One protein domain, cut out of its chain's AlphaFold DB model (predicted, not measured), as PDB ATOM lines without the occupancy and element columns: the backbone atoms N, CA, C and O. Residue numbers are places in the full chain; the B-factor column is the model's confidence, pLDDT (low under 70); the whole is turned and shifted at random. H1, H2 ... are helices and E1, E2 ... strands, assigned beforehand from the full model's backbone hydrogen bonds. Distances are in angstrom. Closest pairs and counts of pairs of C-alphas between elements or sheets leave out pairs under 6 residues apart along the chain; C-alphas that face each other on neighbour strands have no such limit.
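This is residues 268 to 416 of the 771 residues of the protein "Flotillin" of Notothenia coriiceps (black rockcod) (UniProt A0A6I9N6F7). A small antiparallel sheet of three strands has two crossed helices, H1 and H3, packed on one of its faces, while H2 crosses one end of H1 and a long loop leads from H2 back to H3. At the two ends of the long axis lie little H4, beside H2, and H5, which grazes the sheet with its first residues and reaches outward with its last. The printed part has 149 residues, with five named helices and three named strands in the order H1 H2 H3 E1 H4 E2 E3 H5; the sheet's order is E1 E2 E3, and the class is mixed, helices and strands. The whole is compact, with a radius of gyration of the C-alphas of 15.8 A and spans of 49 by 33 by 30 A.

Start at inner strand E2, residues 376 to 383, whose antiparallel neighbour on one side is E1, residues 351 to 357; N 352 and O 381 are 2.7 A apart, within hydrogen-bond range. E3, residues 389 to 391, forms a hairpin with E2, and N 382 and O 390 are 2.9 A apart, within hydrogen-bond range. H1, residues 268 to 281, is on the sheet at a height of 10.9 A, over E1 and E2 and along the strands, at 1 degrees to E2 on the local plane. On the same face is H3, residues 338 to 349, only just over E1, with 3 of its C-alphas falling on that strand. H1 is the hub, touching three helices. It touches H3 at a steep tilt of 52 degrees, opposite ways; their closest C-alphas, Leu 274 and Leu 342, are 6.3 A apart. With residues 397 to 402 alone, H5, residues 397 to 414, touches H1, the closest C-alphas being Ala 271 and Arg 398, 4.9 A apart; the tilt of 36 degrees is only just steep. H2, residues 286 to 302, is about perpendicular to H1 at 80 degrees and touches it, with the C-alphas of Leu 281 and Arg 289 closest at 5.2 A. H4, residues 368 to 371, touches H2, with the C-alphas of Glu 290 and Ile 371 closest at 5.2 A. H2 and H5 are apart. Every O i to N i+4 pair is within hydrogen-bond range in H1, H2, H3 and H5; H4 is too short for one.

Find C-alpha 268 at (318.999, -170.586, 30.535); from there H1 runs 20.4 A to C-alpha 281. H2 spans 23.8 A, H3 16.4 A, E1 18.6 A and E2 22.0 A. H5 runs 25.3 A to C-alpha 414 at (308.726, -153.954, 42.383).

Look at Glu 369 and Leu 416 for the two C-alphas farthest apart, 51.6 A. The printed part has no cut. The link from H2 to H3, residues 303 to 337, is long. Confidence is under 70 at residues 331 to 335, 385 to 386 and 413 to 416.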
ATOM      1  N   THR A 268     318.374-169.281  30.308       95.12
ATOM      2  CA  THR A 268     318.999-170.586  30.535       95.12
ATOM      3  C   THR A 268     320.074-170.856  29.491       95.12
ATOM      4  O   THR A 268     321.168-171.281  29.860       95.12
ATOM      5  N   TYR A 269     319.805-170.567  28.215       96.00
ATOM      6  CA  TYR A 269     320.795-170.671  27.144       96.00
ATOM      7  C   TYR A 269     321.985-169.743  27.390       96.00
ATOM      8  O   TYR A 269     323.114-170.222  27.474       96.00
ATOM      9  N   ILE A 270     321.739-168.439  27.574       94.19
ATOM     10  CA  ILE A 270     322.806-167.440  27.734       94.19
ATOM     11  C   ILE A 270     323.704-167.796  28.922       94.19
ATOM     12  O   ILE A 270     324.925-167.809  28.783       94.19
ATOM     13  N   ALA A 271     323.111-168.129  30.073       94.06
ATOM     14  CA  ALA A 271     323.860-168.487  31.273       94.06
ATOM     15  C   ALA A 271     324.664-169.784  31.094       94.06
ATOM     16  O   ALA A 271     325.795-169.870  31.564       94.06
ATOM     17  N   THR A 272     324.102-170.784  30.408       94.94
ATOM     18  CA  THR A 272     324.767-172.078  30.182       94.94
ATOM     19  C   THR A 272     325.914-171.946  29.181       94.94
ATOM     20  O   THR A 272     327.022-172.387  29.474       94.94
ATOM     21  N   ARG A 273     325.683-171.292  28.034       94.62
ATOM     22  CA  ARG A 273     326.693-171.111  26.981       94.62
ATOM     23  C   ARG A 273     327.847-170.231  27.456       94.62
ATOM     24  O   ARG A 273     329.002-170.599  27.270       94.62
ATOM     25  N   LEU A 274     327.557-169.115  28.131       94.12
ATOM     26  CA  LEU A 274     328.595-168.226  28.663       94.12
ATOM     27  C   LEU A 274     329.439-168.921  29.741       94.12
ATOM     28  O   LEU A 274     330.665-168.871  29.671       94.12
ATOM     29  N   ALA A 275     328.804-169.621  30.688       93.88
ATOM     30  CA  ALA A 275     329.527-170.382  31.709       93.88
ATOM     31  C   ALA A 275     330.399-171.489  31.092       93.88
ATOM     32  O   ALA A 275     331.543-171.660  31.503       93.88
ATOM     33  N   HIS A 276     329.889-172.202  30.082       94.62
ATOM     34  CA  HIS A 276     330.640-173.243  29.385       94.62
ATOM     35  C   HIS A 276     331.888-172.691  28.682       94.62
ATOM     36  O   HIS A 276     332.979-173.218  28.878       94.62
ATOM     37  N   LEU A 277     331.757-171.597  27.926       94.38
ATOM     38  CA  LEU A 277     332.880-171.005  27.190       94.38
ATOM     39  C   LEU A 277     333.954-170.428  28.124       94.38
ATOM     40  O   LEU A 277     335.143-170.605  27.871       94.38
ATOM     41  N   ILE A 278     333.557-169.799  29.236       93.25
ATOM     42  CA  ILE A 278     334.504-169.365  30.278       93.25
ATOM     43  C   ILE A 278     335.193-170.580  30.900       93.25
ATOM     44  O   ILE A 278     336.410-170.580  31.087       93.25
ATOM     45  N   HIS A 279     334.434-171.642  31.181       92.88
ATOM     46  CA  HIS A 279     334.993-172.862  31.738       92.88
ATOM     47  C   HIS A 279     336.008-173.517  30.791       92.88
ATOM     48  O   HIS A 279     337.050-173.960  31.263       92.88
ATOM     49  N   MET A 280     335.779-173.528  29.475       93.00
ATOM     50  CA  MET A 280     336.761-174.036  28.509       93.00
ATOM     51  C   MET A 280     338.104-173.293  28.586       93.00
ATOM     52  O   MET A 280     339.154-173.926  28.528       93.00
ATOM     53  N   LEU A 281     338.088-171.969  28.773       92.88
ATOM     54  CA  LEU A 281     339.306-171.147  28.879       92.88
ATOM     55  C   LEU A 281     340.073-171.355  30.196       92.88
ATOM     56  O   LEU A 281     341.277-171.083  30.264       92.88
ATOM     57  N   ASN A 282     339.374-171.855  31.215       92.56
ATOM     58  CA  ASN A 282     339.871-172.132  32.562       92.56
ATOM     59  C   ASN A 282     339.776-173.624  32.915       92.56
ATOM     60  O   ASN A 282     339.600-173.963  34.082       92.56
ATOM     61  N   ASN A 283     339.793-174.518  31.924       91.81
ATOM     62  CA  ASN A 283     339.588-175.938  32.189       91.81
ATOM     63  C   ASN A 283     340.767-176.508  32.995       91.81
ATOM     64  O   ASN A 283     341.907-176.095  32.775       91.81
ATOM     65  N   ASP A 284     340.514-177.445  33.910       89.19
ATOM     66  CA  ASP A 284     341.597-178.114  34.646       89.19
ATOM     67  C   ASP A 284     342.438-178.971  33.696       89.19
ATOM     68  O   ASP A 284     343.663-179.033  33.828       89.19
ATOM     69  N   ASP A 285     341.779-179.574  32.701       88.75
ATOM     70  CA  ASP A 285     342.421-180.331  31.639       88.75
ATOM     71  C   ASP A 285     343.282-179.398  30.781       88.75
ATOM     72  O   ASP A 285     342.797-178.459  30.135       88.75
ATOM     73  N   VAL A 286     344.588-179.671  30.797       86.81
ATOM     74  CA  VAL A 286     345.615-178.891  30.101       86.81
ATOM     75  C   VAL A 286     345.318-178.821  28.607       86.81
ATOM     76  O   VAL A 286     345.361-177.743  28.022       86.81
ATOM     77  N   THR A 287     344.947-179.945  27.998       83.31
ATOM     78  CA  THR A 287     344.689-180.048  26.564       83.31
ATOM     79  C   THR A 287     343.477-179.223  26.150       83.31
ATOM     80  O   THR A 287     343.538-178.497  25.154       83.31
ATOM     81  N   VAL A 288     342.377-179.299  26.908       87.50
ATOM     82  CA  VAL A 288     341.171-178.503  26.633       87.50
ATOM     83  C   VAL A 288     341.468-177.015  26.789       87.50
ATOM     84  O   VAL A 288     341.114-176.223  25.913       87.50
ATOM     85  N   ARG A 289     342.153-176.637  27.874       90.94
ATOM     86  CA  ARG A 289     342.506-175.248  28.175       90.94
ATOM     87  C   ARG A 289     343.409-174.641  27.104       90.94
ATOM     88  O   ARG A 289     343.092-173.578  26.571       90.94
ATOM     89  N   GLU A 290     344.495-175.322  26.753       89.69
ATOM     90  CA  GLU A 290     345.431-174.880  25.715       89.69
ATOM     91  C   GLU A 290     344.742-174.783  24.352       89.69
ATOM     92  O   GLU A 290     344.891-173.778  23.658       89.69
ATOM     93  N   MET A 291     343.925-175.776  23.976       87.19
ATOM     94  CA  MET A 291     343.191-175.746  22.709       87.19
ATOM     95  C   MET A 291     342.197-174.579  22.659       87.19
ATOM     96  O   MET A 291     342.118-173.887  21.641       87.19
ATOM     97  N   ALA A 292     341.456-174.336  23.743       91.25
ATOM     98  CA  ALA A 292     340.511-173.230  23.835       91.25
ATOM     99  C   ALA A 292     341.227-171.876  23.701       91.25
ATOM    100  O   ALA A 292     340.853-171.062  22.855       91.25
ATOM    101  N   ARG A 293     342.308-171.660  24.462       92.62
ATOM    102  CA  ARG A 293     343.111-170.428  24.407       92.62
ATOM    103  C   ARG A 293     343.744-170.224  23.035       92.62
ATOM    104  O   ARG A 293     343.570-169.165  22.437       92.62
ATOM    105  N   ALA A 294     344.392-171.250  22.485       89.56
ATOM    106  CA  ALA A 294     344.979-171.193  21.150       89.56
ATOM    107  C   ALA A 294     343.926-170.870  20.079       89.56
ATOM    108  O   ALA A 294     344.189-170.084  19.171       89.56
ATOM    109  N   SER A 295     342.720-171.433  20.196       89.31
ATOM    110  CA  SER A 295     341.603-171.149  19.292       89.31
ATOM    111  C   SER A 295     341.144-169.685  19.375       89.31
ATOM    112  O   SER A 295     340.902-169.078  18.328       89.31
ATOM    113  N   VAL A 296     341.078-169.094  20.580       91.44
ATOM    114  CA  VAL A 296     340.767-167.659  20.770       91.44
ATOM    115  C   VAL A 296     341.792-166.791  20.057       91.44
ATOM    116  O   VAL A 296     341.421-165.994  19.193       91.44
ATOM    117  N   LEU A 297     343.075-166.944  20.403       89.94
ATOM    118  CA  LEU A 297     344.132-166.107  19.839       89.94
ATOM    119  C   LEU A 297     344.178-166.250  18.313       89.94
ATOM    120  O   LEU A 297     344.199-165.245  17.602       89.94
ATOM    121  N   LEU A 298     344.091-167.483  17.804       86.44
ATOM    122  CA  LEU A 298     344.129-167.760  16.372       86.44
ATOM    123  C   LEU A 298     342.969-167.109  15.604       86.44
ATOM    124  O   LEU A 298     343.198-166.552  14.528       86.44
ATOM    125  N   ASP A 299     341.728-167.185  16.102       87.06
ATOM    126  CA  ASP A 299     340.573-166.573  15.425       87.06
ATOM    127  C   ASP A 299     340.671-165.040  15.426       87.06
ATOM    128  O   ASP A 299     340.517-164.405  14.376       87.06
ATOM    129  N   LEU A 300     341.002-164.440  16.574       89.50
ATOM    130  CA  LEU A 300     341.065-162.982  16.713       89.50
ATOM    131  C   LEU A 300     342.222-162.370  15.906       89.50
ATOM    132  O   LEU A 300     342.026-161.368  15.209       89.50
ATOM    133  N   GLN A 301     343.392-163.016  15.898       86.69
ATOM    134  CA  GLN A 301     344.524-162.624  15.051       86.69
ATOM    135  C   GLN A 301     344.183-162.746  13.556       86.69
ATOM    136  O   GLN A 301     344.487-161.843  12.774       86.69
ATOM    137  N   ARG A 302     343.492-163.814  13.130       84.50
ATOM    138  CA  ARG A 302     343.077-163.996  11.721       84.50
ATOM    139  C   ARG A 302     342.077-162.951  11.247       84.50
ATOM    140  O   ARG A 302     342.105-162.559  10.080       84.50
ATOM    141  N   ARG A 303     341.216-162.475  12.145       87.19
ATOM    142  CA  ARG A 303     340.312-161.340  11.902       87.19
ATOM    143  C   ARG A 303     341.036-159.989  11.881       87.19
ATOM    144  O   ARG A 303     340.400-158.973  11.589       87.19
ATOM    145  N   LYS A 304     342.351-159.980  12.140       88.25
ATOM    146  CA  LYS A 304     343.206-158.793  12.254       88.25
ATOM    147  C   LYS A 304     342.646-157.792  13.263       88.25
ATOM    148  O   LYS A 304     342.579-156.597  12.986       88.25
ATOM    149  N   ILE A 305     342.174-158.293  14.403       90.81
ATOM    150  CA  ILE A 305     341.708-157.429  15.485       90.81
ATOM    151  C   ILE A 305     342.952-156.920  16.223       90.81
ATOM    152  O   ILE A 305     343.747-157.738  16.687       90.81
ATOM    153  N   PRO A 306     343.160-155.598  16.316       90.75
ATOM    154  CA  PRO A 306     344.316-155.049  17.011       90.75
ATOM    155  C   PRO A 306     344.195-155.257  18.523       90.75
ATOM    156  O   PRO A 306     343.094-155.378  19.062       90.75
ATOM    157  N   LEU A 307     345.334-155.268  19.213       91.31
ATOM    158  CA  LEU A 307     345.364-155.235  20.673       91.31
ATOM    159  C   LEU A 307     344.830-153.887  21.179       91.31
ATOM    160  O   LEU A 307     344.979-152.860  20.512       91.31
ATOM    161  N   ALA A 308     344.167-153.908  22.330       89.56
ATOM    162  CA  ALA A 308     343.638-152.706  22.961       89.56
ATOM    163  C   ALA A 308     344.739-151.953  23.724       89.56
ATOM    164  O   ALA A 308     345.551-152.568  24.415       89.56
ATOM    165  N   SER A 309     344.733-150.622  23.638       85.81
ATOM    166  CA  SER A 309     345.484-149.765  24.568       85.81
ATOM    167  C   SER A 309     344.795-149.724  25.943       85.81
ATOM    168  O   SER A 309     343.616-150.063  26.038       85.81
ATOM    169  N   ALA A 310     345.495-149.274  26.992       76.12
ATOM    170  CA  ALA A 310     345.007-149.293  28.381       76.12
ATOM    171  C   ALA A 310     343.607-148.668  28.585       76.12
ATOM    172  O   ALA A 310     342.807-149.209  29.343       76.12
ATOM    173  N   ASP A 311     343.281-147.600  27.852       79.44
ATOM    174  CA  ASP A 311     342.008-146.870  27.991       79.44
ATOM    175  C   ASP A 311     340.900-147.357  27.041       79.44
ATOM    176  O   ASP A 311     339.816-146.779  26.972       79.44
ATOM    177  N   GLN A 312     341.165-148.399  26.248       85.38
ATOM    178  CA  GLN A 312     340.233-148.877  25.230       85.38
ATOM    179  C   GLN A 312     339.407-150.067  25.719       85.38
ATOM    180  O   GLN A 312     339.900-151.001  26.352       85.38
ATOM    181  N   ASN A 313     338.135-150.082  25.316       86.94
ATOM    182  CA  ASN A 313     337.266-151.235  25.511       86.94
ATOM    183  C   ASN A 313     337.868-152.480  24.850       86.94
ATOM    184  O   ASN A 313     338.156-152.488  23.648       86.94
ATOM    185  N   ASN A 314     338.004-153.554  25.629       90.50
ATOM    186  CA  ASN A 314     338.658-154.773  25.177       90.50
ATOM    187  C   ASN A 314     337.842-156.049  25.447       90.50
ATOM    188  O   ASN A 314     336.911-156.080  26.261       90.50
ATOM    189  N   PHE A 315     338.143-157.082  24.666       91.94
ATOM    190  CA  PHE A 315     337.697-158.458  24.842       91.94
ATOM    191  C   PHE A 315     338.951-159.312  24.961       91.94
ATOM    192  O   PHE A 315     339.626-159.532  23.956       91.94
ATOM    193  N   LEU A 316     339.277-159.754  26.180       91.56
ATOM    194  CA  LEU A 316     340.468-160.569  26.430       91.56
ATOM    195  C   LEU A 316     341.745-159.909  25.863       91.56
ATOM    196  O   LEU A 316     342.577-160.585  25.263       91.56
ATOM    197  N   GLY A 317     341.852-158.578  26.000       88.75
ATOM    198  CA  GLY A 317     342.964-157.758  25.499       88.75
ATOM    199  C   GLY A 317     342.891-157.333  24.021       88.75
ATOM    200  O   GLY A 317     343.707-156.528  23.576       88.75
ATOM    201  N   PHE A 318     341.894-157.792  23.258       92.38
ATOM    202  CA  PHE A 318     341.664-157.365  21.871       92.38
ATOM    203  C   PHE A 318     340.682-156.194  21.779       92.38
ATOM    204  O   PHE A 318     339.686-156.152  22.503       92.38
ATOM    205  N   ARG A 319     340.930-155.248  20.867       92.38
ATOM    206  CA  ARG A 319     340.165-154.001  20.739       92.38
ATOM    207  C   ARG A 319     338.720-154.225  20.301       92.38
ATOM    208  O   ARG A 319     338.410-155.026  19.413       92.38
ATOM    209  N   ARG A 320     337.827-153.430  20.888       92.88
ATOM    210  CA  ARG A 320     336.399-153.394  20.572       92.88
ATOM    211  C   ARG A 320     335.964-152.002  20.145       92.88
ATOM    212  O   ARG A 320     336.551-151.003  20.544       92.88
ATOM    213  N   LYS A 321     334.900-151.960  19.349       90.56
ATOM    214  CA  LYS A 321     334.180-150.733  18.991       90.56
ATOM    215  C   LYS A 321     333.173-150.385  20.087       90.56
ATOM    216  O   LYS A 321     332.674-151.287  20.759       90.56
ATOM    217  N   ASP A 322     332.752-149.126  20.154       86.88
ATOM    218  CA  ASP A 322     331.733-148.660  21.117       86.88
ATOM    219  C   ASP A 322     330.380-149.362  20.947       86.88
ATOM    220  O   ASP A 322     329.646-149.573  21.905       86.88
ATOM    221  N   SER A 323     330.088-149.845  19.734       87.25
ATOM    222  CA  SER A 323     328.937-150.723  19.457       87.25
ATOM    223  C   SER A 323     328.958-152.073  20.201       87.25
ATOM    224  O   SER A 323     328.023-152.860  20.070       87.25
ATOM    225  N   GLY A 324     330.049-152.403  20.896       86.44
ATOM    226  CA  GLY A 324     330.281-153.676  21.576       86.44
ATOM    227  C   GLY A 324     330.871-154.778  20.688       86.44
ATOM    228  O   GLY A 324     331.377-155.778  21.215       86.44
ATOM    229  N   LYS A 325     330.863-154.593  19.360       90.12
ATOM    230  CA  LYS A 325     331.459-155.516  18.382       90.12
ATOM    231  C   LYS A 325     332.989-155.463  18.403       90.12
ATOM    232  O   LYS A 325     333.583-154.419  18.668       90.12
ATOM    233  N   LEU A 326     333.618-156.586  18.060       90.62
ATOM    234  CA  LEU A 326     335.065-156.675  17.859       90.62
ATOM    235  C   LEU A 326     335.516-155.783  16.695       90.62
ATOM    236  O   LEU A 326     334.819-155.681  15.677       90.62
ATOM    237  N   ASP A 327     336.690-155.160  16.822       90.56
ATOM    238  CA  ASP A 327     337.242-154.296  15.778       90.56
ATOM    239  C   ASP A 327     337.929-155.091  14.653       90.56
ATOM    240  O   ASP A 327     339.142-155.057  14.460       90.56
ATOM    241  N   SER A 328     337.121-155.875  13.936       88.00
ATOM    242  CA  SER A 328     337.556-156.760  12.852       88.00
ATOM    243  C   SER A 328     337.983-155.950  11.624       88.00
ATOM    244  O   SER A 328     337.146-155.299  10.997       88.00
ATOM    245  N   GLN A 329     339.262-156.035  11.246       85.94
ATOM    246  CA  GLN A 329     339.807-155.389  10.038       85.94
ATOM    247  C   GLN A 329     339.826-156.317   8.816       85.94
ATOM    248  O   GLN A 329     339.973-155.871   7.681       85.94
ATOM    249  N   ALA A 330     339.653-157.621   9.028       80.00
ATOM    250  CA  ALA A 330     339.437-158.603   7.978       80.00
ATOM    251  C   ALA A 330     338.179-159.420   8.280       80.00
ATOM    252  O   ALA A 330     337.806-159.597   9.441       80.00
ATOM    253  N   LYS A 331     337.524-159.954   7.241       68.88
ATOM    254  CA  LYS A 331     336.526-161.010   7.452       68.88
ATOM    255  C   LYS A 331     337.253-162.224   8.038       68.88
ATOM    256  O   LYS A 331     338.302-162.611   7.529       68.88
ATOM    257  N   GLY A 332     336.705-162.822   9.094       63.00
ATOM    258  CA  GLY A 332     337.155-164.140   9.534       63.00
ATOM    259  C   GLY A 332     336.856-165.136   8.418       63.00
ATOM    260  O   GLY A 332     335.694-165.331   8.071       63.00
ATOM    261  N   PHE A 333     337.888-165.707   7.800       57.38
ATOM    262  CA  PHE A 333     337.721-166.715   6.755       57.38
ATOM    263  C   PHE A 333     337.932-168.106   7.358       57.38
ATOM    264  O   PHE A 333     339.056-168.471   7.710       57.38
ATOM    265  N   GLY A 334     336.862-168.903   7.449       62.25
ATOM    266  CA  GLY A 334     336.967-170.316   7.806       62.25
ATOM    267  C   GLY A 334     335.783-170.954   8.499       62.25
ATOM    268  O   GLY A 334     334.646-170.653   8.155       62.25
ATOM    269  N   VAL A 335     336.103-171.893   9.388       65.44
ATOM    270  CA  VAL A 335     335.177-172.573  10.298       65.44
ATOM    271  C   VAL A 335     334.616-171.543  11.276       65.44
ATOM    272  O   VAL A 335     335.346-170.637  11.695       65.44
ATOM    273  N   TRP A 336     333.328-171.652  11.604       76.75
ATOM    274  CA  TRP A 336     332.707-170.845  12.653       76.75
ATOM    275  C   TRP A 336     333.517-170.901  13.958       76.75
ATOM    276  O   TRP A 336     334.114-171.922  14.294       76.75
ATOM    277  N   SER A 337     333.534-169.796  14.700       84.56
ATOM    278  CA  SER A 337     334.216-169.707  15.988       84.56
ATOM    279  C   SER A 337     333.222-169.307  17.070       84.56
ATOM    280  O   SER A 337     332.377-168.439  16.852       84.56
ATOM    281  N   ASP A 338     333.364-169.909  18.247       89.00
ATOM    282  CA  ASP A 338     332.532-169.621  19.416       89.00
ATOM    283  C   ASP A 338     332.926-168.316  20.125       89.00
ATOM    284  O   ASP A 338     332.156-167.765  20.910       89.00
ATOM    285  N   TRP A 339     334.108-167.766  19.844       91.81
ATOM    286  CA  TRP A 339     334.639-166.601  20.562       91.81
ATOM    287  C   TRP A 339     333.940-165.277  20.218       91.81
ATOM    288  O   TRP A 339     333.687-164.490  21.134       91.81
ATOM    289  N   PRO A 340     333.540-165.017  18.956       89.25
ATOM    290  CA  PRO A 340     332.609-163.936  18.649       89.25
ATOM    291  C   PRO A 340     331.274-164.051  19.403       89.25
ATOM    292  O   PRO A 340     330.763-163.036  19.876       89.25
ATOM    293  N   ASP A 341     330.738-165.268  19.567       89.81
ATOM    294  CA  ASP A 341     329.511-165.498  20.344       89.81
ATOM    295  C   ASP A 341     329.738-165.206  21.832       89.81
ATOM    296  O   ASP A 341     328.927-164.529  22.457       89.81
ATOM    297  N   LEU A 342     330.888-165.594  22.399       94.06
ATOM    298  CA  LEU A 342     331.262-165.218  23.767       94.06
ATOM    299  C   LEU A 342     331.275-163.693  23.962       94.06
ATOM    300  O   LEU A 342     330.751-163.204  24.966       94.06
ATOM    301  N   ASN A 343     331.820-162.929  23.007       93.12
ATOM    302  CA  ASN A 343     331.773-161.464  23.048       93.12
ATOM    303  C   ASN A 343     330.325-160.937  23.025       93.12
ATOM    304  O   ASN A 343     329.987-160.026  23.782       93.12
ATOM    305  N   ASP A 344     329.449-161.520  22.209       91.12
ATOM    306  CA  ASP A 344     328.042-161.120  22.137       91.12
ATOM    307  C   ASP A 344     327.256-161.487  23.410       91.12
ATOM    308  O   ASP A 344     326.477-160.672  23.914       91.12
ATOM    309  N   LEU A 345     327.476-162.675  23.978       92.50
ATOM    310  CA  LEU A 345     326.866-163.124  25.236       92.50
ATOM    311  C   LEU A 345     327.311-162.257  26.418       92.50
ATOM    312  O   LEU A 345     326.478-161.837  27.229       92.50
ATOM    313  N   ARG A 346     328.604-161.920  26.478       91.75
ATOM    314  CA  ARG A 346     329.175-160.954  27.424       91.75
ATOM    315  C   ARG A 346     328.452-159.607  27.333       91.75
ATOM    316  O   ARG A 346     328.062-159.050  28.353       91.75
ATOM    317  N   ASN A 347     328.222-159.092  26.125       89.75
ATOM    318  CA  ASN A 347     327.548-157.801  25.928       89.75
ATOM    319  C   ASN A 347     326.103-157.795  26.416       89.75
ATOM    320  O   ASN A 347     325.643-156.800  26.965       89.75
ATOM    321  N   ARG A 348     325.390-158.910  26.245       88.12
ATOM    322  CA  ARG A 348     324.004-159.052  26.717       88.12
ATOM    323  C   ARG A 348     323.900-159.181  28.234       88.12
ATOM    324  O   ARG A 348     322.863-158.847  28.806       88.12
ATOM    325  N   THR A 349     324.933-159.724  28.870       88.06
ATOM    326  CA  THR A 349     324.955-159.998  30.314       88.06
ATOM    327  C   THR A 349     325.654-158.915  31.123       88.06
ATOM    328  O   THR A 349     325.411-158.831  32.319       88.06
ATOM    329  N   GLY A 350     326.491-158.085  30.496       88.06
ATOM    330  CA  GLY A 350     327.321-157.101  31.191       88.06
ATOM    331  C   GLY A 350     328.562-157.701  31.857       88.06
ATOM    332  O   GLY A 350     329.254-156.997  32.584       88.06
ATOM    333  N   VAL A 351     328.867-158.979  31.605       91.88
ATOM    334  CA  VAL A 351     330.066-159.637  32.144       91.88
ATOM    335  C   VAL A 351     331.320-158.950  31.599       91.88
ATOM    336  O   VAL A 351     331.345-158.482  30.464       91.88
ATOM    337  N   GLN A 352     332.383-158.873  32.383       90.88
ATOM    338  CA  GLN A 352     333.703-158.423  31.972       90.88
ATOM    339  C   GLN A 352     334.668-159.598  32.048       90.88
ATOM    340  O   GLN A 352     334.614-160.374  32.990       90.88
ATOM    341  N   LEU A 353     335.518-159.752  31.032       92.81
ATOM    342  CA  LEU A 353     336.452-160.871  30.924       92.81
ATOM    343  C   LEU A 353     337.863-160.313  30.819       92.81
ATOM    344  O   LEU A 353     338.106-159.478  29.942       92.81
ATOM    345  N   LYS A 354     338.767-160.781  31.679       91.38
ATOM    346  CA  LYS A 354     340.167-160.346  31.719       91.38
ATOM    347  C   LYS A 354     341.106-161.519  31.961       91.38
ATOM    348  O   LYS A 354     340.768-162.437  32.702       91.38
ATOM    349  N   TRP A 355     342.297-161.471  31.371       92.81
ATOM    350  CA  TRP A 355     343.374-162.398  31.711       92.81
ATOM    351  C   TRP A 355     344.032-161.951  33.008       92.81
ATOM    352  O   TRP A 355     344.488-160.816  33.113       92.81
ATOM    353  N   THR A 356     344.080-162.834  33.997       91.44
ATOM    354  CA  THR A 356     344.604-162.522  35.329       91.44
ATOM    355  C   THR A 356     345.475-163.652  35.835       91.44
ATOM    356  O   THR A 356     345.217-164.819  35.543       91.44
ATOM    357  N   ARG A 357     346.505-163.318  36.607       90.75
ATOM    358  CA  ARG A 357     347.340-164.323  37.268       90.75
ATOM    359  C   ARG A 357     346.734-164.719  38.614       90.75
ATOM    360  O   ARG A 357     346.410-163.841  39.407       90.75
ATOM    361  N   LEU A 358     346.635-166.017  38.898       84.31
ATOM    362  CA  LEU A 358     345.992-166.559  40.107       84.31
ATOM    363  C   LEU A 358     346.582-165.996  41.410       84.31
ATOM    364  O   LEU A 358     345.838-165.659  42.326       84.31
ATOM    365  N   ASN A 359     347.908-165.853  41.478       77.81
ATOM    366  CA  ASN A 359     348.595-165.487  42.721       77.81
ATOM    367  C   ASN A 359     348.556-163.983  43.021       77.81
ATOM    368  O   ASN A 359     348.518-163.588  44.181       77.81
ATOM    369  N   THR A 360     348.610-163.141  41.988       76.94
ATOM    370  CA  THR A 360     348.766-161.683  42.132       76.94
ATOM    371  C   THR A 360     347.514-160.906  41.738       76.94
ATOM    372  O   THR A 360     347.460-159.703  41.970       76.94
ATOM    373  N   GLN A 361     346.531-161.562  41.107       79.00
ATOM    374  CA  GLN A 361     345.348-160.948  40.485       79.00
ATOM    375  C   GLN A 361     345.670-159.782  39.536       79.00
ATOM    376  O   GLN A 361     344.816-158.957  39.221       79.00
ATOM    377  N   THR A 362     346.908-159.721  39.046       85.12
ATOM    378  CA  THR A 362     347.351-158.709  38.092       85.12
ATOM    379  C   THR A 362     346.881-159.081  36.695       85.12
ATOM    380  O   THR A 362     346.961-160.251  36.304       85.12
ATOM    381  N   GLU A 363     346.424-158.082  35.945       84.75
ATOM    382  CA  GLU A 363     346.046-158.233  34.542       84.75
ATOM    383  C   GLU A 363     347.282-158.583  33.698       84.75
ATOM    384  O   GLU A 363     348.355-158.005  33.879       84.75
ATOM    385  N   VAL A 364     347.146-159.574  32.815       87.44
ATOM    386  CA  VAL A 364     348.242-160.095  31.985       87.44
ATOM    387  C   VAL A 364     348.008-159.675  30.530       87.44
ATOM    388  O   VAL A 364     346.905-159.884  30.017       87.44
ATOM    389  N   PRO A 365     349.006-159.085  29.842       85.38
ATOM    390  CA  PRO A 365     348.871-158.737  28.433       85.38
ATOM    391  C   PRO A 365     348.745-159.991  27.558       85.38
ATOM    392  O   PRO A 365     349.185-161.080  27.921       85.38
ATOM    393  N   VAL A 366     348.158-159.830  26.373       87.06
ATOM    394  CA  VAL A 366     347.996-160.932  25.418       87.06
ATOM    395  C   VAL A 366     349.356-161.319  24.837       87.06
ATOM    396  O   VAL A 366     350.008-160.504  24.186       87.06
ATOM    397  N   SER A 367     349.748-162.575  25.029       87.00
ATOM    398  CA  SER A 367     350.931-163.195  24.428       87.00
ATOM    399  C   SER A 367     350.650-164.663  24.098       87.00
ATOM    400  O   SER A 367     349.702-165.253  24.620       87.00
ATOM    401  N   ASP A 368     351.478-165.271  23.246       85.38
ATOM    402  CA  ASP A 368     351.362-166.701  22.931       85.38
ATOM    403  C   ASP A 368     351.703-167.591  24.148       85.38
ATOM    404  O   ASP A 368     351.175-168.694  24.274       85.38
ATOM    405  N   GLU A 369     352.511-167.089  25.092       87.12
ATOM    406  CA  GLU A 369     352.865-167.775  26.349       87.12
ATOM    407  C   GLU A 369     351.639-168.050  27.235       87.12
ATOM    408  O   GLU A 369     351.604-169.016  27.995       87.12
ATOM    409  N   LEU A 370     350.586-167.240  27.094       88.69
ATOM    410  CA  LEU A 370     349.341-167.388  27.842       88.69
ATOM    411  C   LEU A 370     348.613-168.708  27.543       88.69
ATOM    412  O   LEU A 370     347.825-169.192  28.365       88.69
ATOM    413  N   ILE A 371     348.848-169.290  26.363       86.38
ATOM    414  CA  ILE A 371     348.211-170.541  25.948       86.38
ATOM    415  C   ILE A 371     348.577-171.657  26.927       86.38
ATOM    416  O   ILE A 371     347.680-172.359  27.391       86.38
ATOM    417  N   THR A 372     349.862-171.772  27.269       86.75
ATOM    418  CA  THR A 372     350.413-172.859  28.087       86.75
ATOM    419  C   THR A 372     350.545-172.498  29.567       86.75
ATOM    420  O   THR A 372     350.633-173.410  30.387       86.75
ATOM    421  N   ASP A 373     350.517-171.211  29.949       88.88
ATOM    422  CA  ASP A 373     350.678-170.788  31.349       88.88
ATOM    423  C   ASP A 373     349.478-171.224  32.233       88.88
ATOM    424  O   ASP A 373     348.365-170.689  32.097       88.88
ATOM    425  N   PRO A 374     349.674-172.165  33.183       87.50
ATOM    426  CA  PRO A 374     348.618-172.611  34.090       87.50
ATOM    427  C   PRO A 374     348.322-171.595  35.204       87.50
ATOM    428  O   PRO A 374     347.275-171.682  35.839       87.50
ATOM    429  N   SER A 375     349.223-170.639  35.456       89.56
ATOM    430  CA  SER A 375     349.052-169.600  36.479       89.56
ATOM    431  C   SER A 375     348.103-168.483  36.041       89.56
ATOM    432  O   SER A 375     347.683-167.675  36.873       89.56
ATOM    433  N   VAL A 376     347.759-168.429  34.752       91.75
ATOM    434  CA  VAL A 376     346.846-167.440  34.173       91.75
ATOM    435  C   VAL A 376     345.454-168.038  34.026       91.75
ATOM    436  O   VAL A 376     345.302-169.167  33.567       91.75
ATOM    437  N   VAL A 377     344.428-167.262  34.367       92.31
ATOM    438  CA  VAL A 377     343.008-167.597  34.211       92.31
ATOM    439  C   VAL A 377     342.229-166.414  33.644       92.31
ATOM    440  O   VAL A 377     342.600-165.250  33.821       92.31
ATOM    441  N   VAL A 378     341.122-166.705  32.969       92.69
ATOM    442  CA  VAL A 378     340.112-165.711  32.605       92.69
ATOM    443  C   VAL A 378     339.269-165.410  33.834       92.69
ATOM    444  O   VAL A 378     338.433-166.225  34.221       92.69
ATOM    445  N   LYS A 379     339.455-164.233  34.422       91.75
ATOM    446  CA  LYS A 379     338.540-163.713  35.433       91.75
ATOM    447  C   LYS A 379     337.296-163.163  34.747       91.75
ATOM    448  O   LYS A 379     337.402-162.431  33.757       91.75
ATOM    449  N   ALA A 380     336.131-163.562  35.248       93.06
ATOM    450  CA  ALA A 380     334.837-163.172  34.718       93.06
ATOM    451  C   ALA A 380     334.035-162.455  35.801       93.06
ATOM    452  O   ALA A 380     333.528-163.097  36.712       93.06
ATOM    453  N   ASP A 381     333.899-161.141  35.682       91.12
ATOM    454  CA  ASP A 381     333.264-160.303  36.697       91.12
ATOM    455  C   ASP A 381     331.951-159.726  36.172       91.12
ATOM    456  O   ASP A 381     331.840-159.373  34.999       91.12
ATOM    457  N   ILE A 382     330.940-159.608  37.027       90.25
ATOM    458  CA  ILE A 382     329.688-158.925  36.704       90.25
ATOM    459  C   ILE A 382     329.435-157.808  37.712       90.25
ATOM    460  O   ILE A 382     329.487-158.020  38.921       90.25
ATOM    461  N   THR A 383     329.154-156.609  37.209       84.62
ATOM    462  CA  THR A 383     328.774-155.473  38.050       84.62
ATOM    463  C   THR A 383     327.270-155.511  38.284       84.62
ATOM    464  O   THR A 383     326.477-155.539  37.339       84.62
ATOM    465  N   THR A 384     326.869-155.552  39.549       76.31
ATOM    466  CA  THR A 384     325.462-155.513  39.951       76.31
ATOM    467  C   THR A 384     324.865-154.116  39.749       76.31
ATOM    468  O   THR A 384     325.597-153.127  39.694       76.31
ATOM    469  N   PRO A 385     323.525-153.985  39.726       67.75
ATOM    470  CA  PRO A 385     322.862-152.679  39.776       67.75
ATOM    471  C   PRO A 385     323.187-151.851  41.032       67.75
ATOM    472  O   PRO A 385     322.885-150.665  41.063       67.75
ATOM    473  N   GLN A 386     323.751-152.475  42.072       69.38
ATOM    474  CA  GLN A 386     324.200-151.835  43.313       69.38
ATOM    475  C   GLN A 386     325.695-151.465  43.265       69.38
ATOM    476  O   GLN A 386     326.278-151.173  44.300       69.38
ATOM    477  N   GLU A 387     326.314-151.513  42.079       75.19
ATOM    478  CA  GLU A 387     327.745-151.264  41.826       75.19
ATOM    479  C   GLU A 387     328.719-152.245  42.508       75.19
ATOM    480  O   GLU A 387     329.934-152.119  42.374       75.19
ATOM    481  N   GLU A 388     328.218-153.302  43.149       80.50
ATOM    482  CA  GLU A 388     329.054-154.389  43.661       80.50
ATOM    483  C   GLU A 388     329.531-155.283  42.513       80.50
ATOM    484  O   GLU A 388     328.738-155.698  41.661       80.50
ATOM    485  N   THR A 389     330.826-155.605  42.495       82.94
ATOM    486  CA  THR A 389     331.416-156.528  41.517       82.94
ATOM    487  C   THR A 389     331.406-157.947  42.071       82.94
ATOM    488  O   THR A 389     331.973-158.204  43.129       82.94
ATOM    489  N   VAL A 390     330.778-158.871  41.343       86.81
ATOM    490  CA  VAL A 390     330.706-160.291  41.702       86.81
ATOM    491  C   VAL A 390     331.512-161.110  40.701       86.81
ATOM    492  O   VAL A 390     331.277-161.029  39.495       86.81
ATOM    493  N   GLU A 391     332.428-161.934  41.201       87.56
ATOM    494  CA  GLU A 391     333.208-162.861  40.380       87.56
ATOM    495  C   GLU A 391     332.394-164.126  40.051       87.56
ATOM    496  O   GLU A 391     331.756-164.743  40.908       87.56
ATOM    497  N   LEU A 392     332.407-164.533  38.782       88.06
ATOM    498  CA  LEU A 392     331.738-165.731  38.286       88.06
ATOM    499  C   LEU A 392     332.665-166.942  38.408       88.06
ATOM    500  O   LEU A 392     333.427-167.266  37.495       88.06
ATOM    501  N   HIS A 393     332.549-167.667  39.517       83.88
ATOM    502  CA  HIS A 393     333.253-168.938  39.680       83.88
ATOM    503  C   HIS A 393     332.667-170.041  38.795       83.88
ATOM    504  O   HIS A 393     331.457-170.102  38.576       83.88
ATOM    505  N   ARG A 394     333.520-170.979  38.372       76.62
ATOM    506  CA  ARG A 394     333.183-172.120  37.502       76.62
ATOM    507  C   ARG A 394     331.880-172.832  37.887       76.62
ATOM    508  O   ARG A 394     331.002-172.987  37.043       76.62
ATOM    509  N   ASP A 395     331.727-173.199  39.157       80.31
ATOM    510  CA  ASP A 395     330.605-174.038  39.610       80.31
ATOM    511  C   ASP A 395     329.317-173.247  39.871       80.31
ATOM    512  O   ASP A 395     328.224-173.811  39.973       80.31
ATOM    513  N   SER A 396     329.426-171.922  39.985       85.94
ATOM    514  CA  SER A 396     328.310-171.053  40.357       85.94
ATOM    515  C   SER A 396     327.888-170.089  39.251       85.94
ATOM    516  O   SER A 396     326.766-169.590  39.311       85.94
ATOM    517  N   ALA A 397     328.701-169.892  38.206       87.75
ATOM    518  CA  ALA A 397     328.498-168.884  37.166       87.75
ATOM    519  C   ALA A 397     327.085-168.924  36.573       87.75
ATOM    520  O   ALA A 397     326.386-167.912  36.556       87.75
ATOM    521  N   ARG A 398     326.604-170.108  36.169       90.75
ATOM    522  CA  ARG A 398     325.241-170.276  35.634       90.75
ATOM    523  C   ARG A 398     324.170-169.833  36.635       90.75
ATOM    524  O   ARG A 398     323.223-169.150  36.254       90.75
ATOM    525  N   ARG A 399     324.307-170.218  37.909       90.31
ATOM    526  CA  ARG A 399     323.355-169.872  38.977       90.31
ATOM    527  C   ARG A 399     323.363-168.368  39.245       90.31
ATOM    528  O   ARG A 399     322.294-167.769  39.303       90.31
ATOM    529  N   VAL A 400     324.550-167.770  39.344       90.00
ATOM    530  CA  VAL A 400     324.730-166.329  39.569       90.00
ATOM    531  C   VAL A 400     324.105-165.533  38.421       90.00
ATOM    532  O   VAL A 400     323.260-164.679  38.669       90.00
ATOM    533  N   LEU A 401     324.398-165.877  37.165       90.62
ATOM    534  CA  LEU A 401     323.834-165.202  35.986       90.62
ATOM    535  C   LEU A 401     322.301-165.265  35.935       90.62
ATOM    536  O   LEU A 401     321.647-164.265  35.630       90.62
ATOM    537  N   LEU A 402     321.713-166.422  36.259       90.31
ATOM    538  CA  LEU A 402     320.257-166.565  36.340       90.31
ATOM    539  C   LEU A 402     319.668-165.719  37.477       90.31
ATOM    540  O   LEU A 402     318.678-165.022  37.259       90.31
ATOM    541  N   SER A 403     320.301-165.727  38.654       87.12
ATOM    542  CA  SER A 403     319.861-164.928  39.806       87.12
ATOM    543  C   SER A 403     319.941-163.420  39.543       87.12
ATOM    544  O   SER A 403     319.054-162.674  39.956       87.12
ATOM    545  N   MET A 404     320.935-162.967  38.772       85.94
ATOM    546  CA  MET A 404     321.061-161.570  38.346       85.94
ATOM    547  C   MET A 404     319.905-161.163  37.435       85.94
ATOM    548  O   MET A 404     319.276-160.131  37.658       85.94
ATOM    549  N   LYS A 405     319.558-161.998  36.444       87.62
ATOM    550  CA  LYS A 405     318.415-161.727  35.558       87.62
ATOM    551  C   LYS A 405     317.084-161.725  36.307       87.62
ATOM    552  O   LYS A 405     316.227-160.887  36.030       87.62
ATOM    553  N   GLN A 406     316.927-162.619  37.281       85.19
ATOM    554  CA  GLN A 406     315.771-162.609  38.177       85.19
ATOM    555  C   GLN A 406     315.730-161.327  39.020       85.19
ATOM    556  O   GLN A 406     314.685-160.689  39.083       85.19
ATOM    557  N   SER A 407     316.866-160.887  39.565       82.44
ATOM    558  CA  SER A 407     316.974-159.657  40.362       82.44
ATOM    559  C   SER A 407     316.654-158.395  39.554       82.44
ATOM    560  O   SER A 407     315.891-157.551  40.021       82.44
ATOM    561  N   GLU A 408     317.152-158.282  38.318       83.25
ATOM    562  CA  GLU A 408     316.844-157.181  37.386       83.25
ATOM    563  C   GLU A 408     315.327-157.069  37.146       83.25
ATOM    564  O   GLU A 408     314.717-155.997  37.225       83.25
ATOM    565  N   ILE A 409     314.678-158.209  36.907       79.19
ATOM    566  CA  ILE A 409     313.236-158.266  36.665       79.19
ATOM    567  C   ILE A 409     312.445-158.032  37.934       79.19
ATOM    568  O   ILE A 409     311.397-157.395  37.866       79.19
ATOM    569  N   ARG A 410     312.941-158.493  39.081       74.69
ATOM    570  CA  ARG A 410     312.354-158.216  40.386       74.69
ATOM    571  C   ARG A 410     312.381-156.723  40.687       74.69
ATOM    572  O   ARG A 410     311.348-156.184  41.058       74.69
ATOM    573  N   GLN A 411     313.503-156.035  40.471       73.62
ATOM    574  CA  GLN A 411     313.587-154.579  40.640       73.62
ATOM    575  C   GLN A 411     312.575-153.862  39.747       73.62
ATOM    576  O   GLN A 411     311.781-153.050  40.229       73.62
ATOM    577  N   ARG A 412     312.530-154.226  38.458       74.31
ATOM    578  CA  ARG A 412     311.533-153.689  37.527       74.31
ATOM    579  C   ARG A 412     310.110-153.979  37.996       74.31
ATOM    580  O   ARG A 412     309.268-153.092  37.939       74.31
ATOM    581  N   TRP A 413     309.843-155.205  38.445       68.94
ATOM    582  CA  TRP A 413     308.543-155.653  38.933       68.94
ATOM    583  C   TRP A 413     308.104-154.844  40.152       68.94
ATOM    584  O   TRP A 413     307.037-154.237  40.107       68.94
ATOM    585  N   CYS A 414     308.956-154.743  41.175       64.94
ATOM    586  CA  CYS A 414     308.726-153.954  42.383       64.94
ATOM    587  C   CYS A 414     308.527-152.459  42.091       64.94
ATOM    588  O   CYS A 414     307.775-151.808  42.811       64.94
ATOM    589  N   GLY A 415     309.157-151.928  41.037       63.41
ATOM    590  CA  GLY A 415     309.020-150.535  40.607       63.41
ATOM    591  C   GLY A 415     307.749-150.210  39.808       63.41
ATOM    592  O   GLY A 415     307.464-149.032  39.576       63.41
ATOM    593  N   LEU A 416     306.962-151.204  39.371       62.31
ATOM    594  CA  LEU A 416     305.710-150.945  38.650       62.31
ATOM    595  C   LEU A 416     304.651-150.352  39.593       62.31
ATOM    596  O   LEU A 416     304.194-151.005  40.524       62.31
TER     597      LEU A 416